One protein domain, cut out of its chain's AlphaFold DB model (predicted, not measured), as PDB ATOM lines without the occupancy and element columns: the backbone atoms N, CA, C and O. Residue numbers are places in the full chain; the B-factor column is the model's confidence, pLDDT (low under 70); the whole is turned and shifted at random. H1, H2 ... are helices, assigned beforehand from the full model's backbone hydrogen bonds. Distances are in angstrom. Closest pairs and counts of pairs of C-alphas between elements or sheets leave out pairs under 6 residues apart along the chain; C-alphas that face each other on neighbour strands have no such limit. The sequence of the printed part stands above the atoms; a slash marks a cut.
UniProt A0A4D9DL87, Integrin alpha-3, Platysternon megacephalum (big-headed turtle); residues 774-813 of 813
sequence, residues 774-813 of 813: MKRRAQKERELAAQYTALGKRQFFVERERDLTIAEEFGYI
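Overview. This is residues 774 to 813 of the 813 residues of the protein "Integrin alpha-3" of Platysternon megacephalum (big-headed turtle) (UniProt A0A4D9DL87). Two helices of equal length, H1 then H2, make an open V, meeting only at the corner where a tight link joins them. The space between the two arms is empty, and a short tail follows H2. The printed part has 40 residues, with two named helices and no named strand, and is all helix. It is only just loose, close to extended, with a radius of gyration of the C-alphas of 13.3 A, and flat, spanning 35 by 25 by 9 A.

Arrangement. Look at H1, residues 774 to 790, and H2, residues 793 to 809: they only just touch, only at the corner, with 3 pairs of C-alphas within 8 A. H1 touches with residues 788 to 789 alone, H2 with 795 to 796 alone; the closest C-alphas, of Thr 789 and Phe 796, are 7.3 A apart. Their lines stand about perpendicular at 70.5 degrees, only just past steep. In H1 every O i to N i+4 pair is within hydrogen-bond range; in H2, 12 of 13.

Along the chain. Find C-alpha 774 at (24.989, 41.183, 24.649); H1 runs 24.0 A from there. H2 runs 24.6 A to C-alpha 809 at (29.674, 9.054, 20.649).

Size, cuts and confidence. The C-alphas farthest apart, of Arg 776 and Ile 813, the chain's last residue, are 35.1 A apart. The printed part has no cut. Mean pLDDT of the printed part is 82.5; residues 788 to 796 and 813 are under 70.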
ATOM      1  N   MET A 774      25.730  42.230  25.362       91.50
ATOM      2  CA  MET A 774      24.989  41.183  24.649       91.50
ATOM      3  C   MET A 774      24.993  41.420  23.131       91.50
ATOM      4  O   MET A 774      25.267  40.495  22.366       91.50
ATOM      5  N   LYS A 775      24.807  42.669  22.674       95.44
ATOM      6  CA  LYS A 775      24.979  43.033  21.254       95.44
ATOM      7  C   LYS A 775      26.392  42.759  20.738       95.44
ATOM      8  O   LYS A 775      26.524  42.240  19.634       95.44
ATOM      9  N   ARG A 776      27.442  43.078  21.508       96.62
ATOM     10  CA  ARG A 776      28.834  42.767  21.125       96.62
ATOM     11  C   ARG A 776      29.085  41.258  21.065       96.62
ATOM     12  O   ARG A 776      29.765  40.819  20.145       96.62
ATOM     13  N   ARG A 777      28.514  40.465  21.982       93.69
ATOM     14  CA  ARG A 777      28.583  38.991  21.945       93.69
ATOM     15  C   ARG A 777      27.923  38.445  20.678       93.69
ATOM     16  O   ARG A 777      28.600  37.795  19.892       93.69
ATOM     17  N   ALA A 778      26.666  38.808  20.424       93.62
ATOM     18  CA  ALA A 778      25.930  38.382  19.230       93.62
ATOM     19  C   ALA A 778      26.558  38.880  17.911       93.62
ATOM     20  O   ALA A 778      26.343  38.285  16.859       93.62
ATOM     21  N   GLN A 779      27.326  39.975  17.939       94.00
ATOM     22  CA  GLN A 779      28.097  40.434  16.785       94.00
ATOM     23  C   GLN A 779      29.359  39.586  16.565       94.00
ATOM     24  O   GLN A 779      29.546  39.084  15.459       94.00
ATOM     25  N   LYS A 780      30.161  39.340  17.613       94.38
ATOM     26  CA  LYS A 780      31.320  38.428  17.549       94.38
ATOM     27  C   LYS A 780      30.926  37.024  17.085       94.38
ATOM     28  O   LYS A 780      31.632  36.414  16.297       94.38
ATOM     29  N   GLU A 781      29.787  36.521  17.548       89.81
ATOM     30  CA  GLU A 781      29.250  35.209  17.173       89.81
ATOM     31  C   GLU A 781      28.933  35.123  15.670       89.81
ATOM     32  O   GLU A 781      29.324  34.164  15.005       89.81
ATOM     33  N   ARG A 782      28.336  36.177  15.091       88.19
ATOM     34  CA  ARG A 782      28.145  36.289  13.633       88.19
ATOM     35  C   ARG A 782      29.464  36.420  12.876       88.19
ATOM     36  O   ARG A 782      29.580  35.867  11.791       88.19
ATOM     37  N   GLU A 783      30.447  37.126  13.426       90.75
ATOM     38  CA  GLU A 783      31.786  37.267  12.834       90.75
ATOM     39  C   GLU A 783      32.582  35.950  12.868       90.75
ATOM     40  O   GLU A 783      33.354  35.677  11.950       90.75
ATOM     41  N   LEU A 784      32.362  35.097  13.872       85.94
ATOM     42  CA  LEU A 784      32.897  33.734  13.924       85.94
ATOM     43  C   LEU A 784      32.184  32.822  12.916       85.94
ATOM     44  O   LEU A 784      32.849  32.191  12.099       85.94
ATOM     45  N   ALA A 785      30.848  32.811  12.883       76.81
ATOM     46  CA  ALA A 785      30.086  32.045  11.889       76.81
ATOM     47  C   ALA A 785      30.400  32.476  10.436       76.81
ATOM     48  O   ALA A 785      30.479  31.642   9.529       76.81
ATOM     49  N   ALA A 786      30.649  33.771  10.212       80.69
ATOM     50  CA  ALA A 786      31.135  34.299   8.940       80.69
ATOM     51  C   ALA A 786      32.550  33.796   8.596       80.69
ATOM     52  O   ALA A 786      32.820  33.520   7.434       80.69
ATOM     53  N   GLN A 787      33.441  33.618   9.578       79.38
ATOM     54  CA  GLN A 787      34.758  33.008   9.350       79.38
ATOM     55  C   GLN A 787      34.651  31.515   9.016       79.38
ATOM     56  O   GLN A 787      35.211  31.103   8.003       79.38
ATOM     57  N   TYR A 788      33.875  30.723   9.764       66.88
ATOM     58  CA  TYR A 788      33.659  29.298   9.457       66.88
ATOM     59  C   TYR A 788      33.075  29.072   8.051       66.88
ATOM     60  O   TYR A 788      33.435  28.117   7.368       66.88
ATOM     61  N   THR A 789      32.220  29.982   7.573       69.31
ATOM     62  CA  THR A 789      31.687  29.934   6.199       69.31
ATOM     63  C   THR A 789      32.655  30.498   5.147       69.31
ATOM     64  O   THR A 789      32.719  29.963   4.038       69.31
ATOM     65  N   ALA A 790      33.464  31.510   5.479       68.75
ATOM     66  CA  ALA A 790      34.493  32.072   4.594       68.75
ATOM     67  C   ALA A 790      35.721  31.159   4.411       68.75
ATOM     68  O   ALA A 790      36.344  31.187   3.350       68.75
ATOM     69  N   LEU A 791      36.034  30.303   5.392       62.75
ATOM     70  CA  LEU A 791      37.076  29.265   5.311       62.75
ATOM     71  C   LEU A 791      36.739  28.149   4.296       62.75
ATOM     72  O   LEU A 791      37.579  27.304   3.973       62.75
ATOM     73  N   GLY A 792      35.539  28.205   3.712       66.62
ATOM     74  CA  GLY A 792      35.180  27.512   2.487       66.62
ATOM     75  C   GLY A 792      34.677  26.086   2.697       66.62
ATOM     76  O   GLY A 792      34.830  25.471   3.752       66.62
ATOM     77  N   LYS A 793      34.079  25.535   1.633       60.66
ATOM     78  CA  LYS A 793      33.334  24.261   1.661       60.66
ATOM     79  C   LYS A 793      34.099  23.105   2.318       60.66
ATOM     80  O   LYS A 793      33.475  22.262   2.943       60.66
ATOM     81  N   ARG A 794      35.433  23.070   2.195       59.66
ATOM     82  CA  ARG A 794      36.278  22.001   2.749       59.66
ATOM     83  C   ARG A 794      36.262  21.951   4.282       59.66
ATOM     84  O   ARG A 794      36.263  20.851   4.815       59.66
ATOM     85  N   GLN A 795      36.223  23.088   4.983       60.59
ATOM     86  CA  GLN A 795      36.172  23.066   6.452       60.59
ATOM     87  C   GLN A 795      34.785  22.684   6.977       60.59
ATOM     88  O   GLN A 795      34.703  21.945   7.946       60.59
ATOM     89  N   PHE A 796      33.709  23.059   6.280       63.56
ATOM     90  CA  PHE A 796      32.348  22.630   6.627       63.56
ATOM     91  C   PHE A 796      32.162  21.100   6.597       63.56
ATOM     92  O   PHE A 796      31.360  20.571   7.359       63.56
ATOM     93  N   PHE A 797      32.914  20.373   5.758       70.25
ATOM     94  CA  PHE A 797      32.938  18.907   5.810       70.25
ATOM     95  C   PHE A 797      33.685  18.374   7.039       70.25
ATOM     96  O   PHE A 797      33.170  17.469   7.676       70.25
ATOM     97  N   VAL A 798      34.827  18.960   7.415       80.12
ATOM     98  CA  VAL A 798      35.610  18.552   8.604       80.12
ATOM     99  C   VAL A 798      34.908  18.922   9.921       80.12
ATOM    100  O   VAL A 798      35.062  18.228  10.922       80.12
ATOM    101  N   GLU A 799      34.126  20.005   9.936       81.62
ATOM    102  CA  GLU A 799      33.226  20.346  11.047       81.62
ATOM    103  C   GLU A 799      32.118  19.294  11.167       81.62
ATOM    104  O   GLU A 799      32.000  18.648  12.198       81.62
ATOM    105  N   ARG A 800      31.405  19.023  10.064       82.25
ATOM    106  CA  ARG A 800      30.340  18.011  10.000       82.25
ATOM    107  C   ARG A 800      30.814  16.598  10.338       82.25
ATOM    108  O   ARG A 800      30.043  15.827  10.891       82.25
ATOM    109  N   GLU A 801      32.034  16.236   9.958       86.06
ATOM    110  CA  GLU A 801      32.638  14.937  10.266       86.06
ATOM    111  C   GLU A 801      32.852  14.794  11.780       86.06
ATOM    112  O   GLU A 801      32.480  13.774  12.348       86.06
ATOM    113  N   ARG A 802      33.310  15.858  12.459       91.69
ATOM    114  CA  ARG A 802      33.365  15.902  13.930       91.69
ATOM    115  C   ARG A 802      31.981  15.941  14.578       91.69
ATOM    116  O   ARG A 802      31.777  15.219  15.546       91.69
ATOM    117  N   ASP A 803      31.038  16.723  14.050       90.19
ATOM    118  CA  ASP A 803      29.648  16.740  14.533       90.19
ATOM    119  C   ASP A 803      29.016  15.338  14.451       90.19
ATOM    120  O   ASP A 803      28.285  14.941  15.355       90.19
ATOM    121  N   LEU A 804      29.323  14.577  13.392       92.81
ATOM    122  CA  LEU A 804      28.878  13.194  13.213       92.81
ATOM    123  C   LEU A 804      29.521  12.264  14.249       92.81
ATOM    124  O   LEU A 804      28.795  11.550  14.929       92.81
ATOM    125  N   THR A 805      30.846  12.317  14.435       92.38
ATOM    126  CA  THR A 805      31.539  11.508  15.457       92.38
ATOM    127  C   THR A 805      31.023  11.798  16.868       92.38
ATOM    128  O   THR A 805      30.812  10.868  17.638       92.38
ATOM    129  N   ILE A 806      30.758  13.066  17.203       92.69
ATOM    130  CA  ILE A 806      30.151  13.459  18.486       92.69
ATOM    131  C   ILE A 806      28.720  12.907  18.590       92.69
ATOM    132  O   ILE A 806      28.312  12.401  19.631       92.69
ATOM    133  N   ALA A 807      27.935  12.976  17.516       90.81
ATOM    134  CA  ALA A 807      26.574  12.452  17.519       90.81
ATOM    135  C   ALA A 807      26.525  10.912  17.627       90.81
ATOM    136  O   ALA A 807      25.618  10.392  18.273       90.81
ATOM    137  N   GLU A 808      27.512  10.195  17.084       92.06
ATOM    138  CA  GLU A 808      27.714   8.755  17.298       92.06
ATOM    139  C   GLU A 808      28.168   8.452  18.742       92.06
ATOM    140  O   GLU A 808      27.585   7.589  19.398       92.06
ATOM    141  N   GLU A 809      29.143   9.199  19.279       92.69
ATOM    142  CA  GLU A 809      29.674   9.054  20.649       92.69
ATOM    143  C   GLU A 809      28.589   9.216  21.727       92.69
ATOM    144  O   GLU A 809      28.551   8.459  22.699       92.69
ATOM    145  N   PHE A 810      27.678  10.177  21.544       93.81
ATOM    146  CA  PHE A 810      26.584  10.460  22.478       93.81
ATOM    147  C   PHE A 810      25.247   9.776  22.120       93.81
ATOM    148  O   PHE A 810      24.253   9.994  22.816       93.81
ATOM    149  N   GLY A 811      25.202   8.931  21.082       91.12
ATOM    150  CA  GLY A 811      24.010   8.148  20.718       91.12
ATOM    151  C   GLY A 811      22.822   8.982  20.214       91.12
ATOM    152  O   GLY A 811      21.671   8.680  20.528       91.12
ATOM    153  N   TYR A 812      23.096  10.052  19.464       81.38
ATOM    154  CA  TYR A 812      22.097  10.930  18.842       81.38
ATOM    155  C   TYR A 812      21.682  10.503  17.416       81.38
ATOM    156  O   TYR A 812      20.878  11.207  16.795       81.38
ATOM    157  N   ILE A 813      22.218   9.387  16.898       69.88
ATOM    158  CA  ILE A 813      21.957   8.818  15.559       69.88
ATOM    159  C   ILE A 813      21.582   7.338  15.692       69.88
ATOM    160  O   ILE A 813      22.272   6.641  16.466       69.88
TER     161      ILE A 813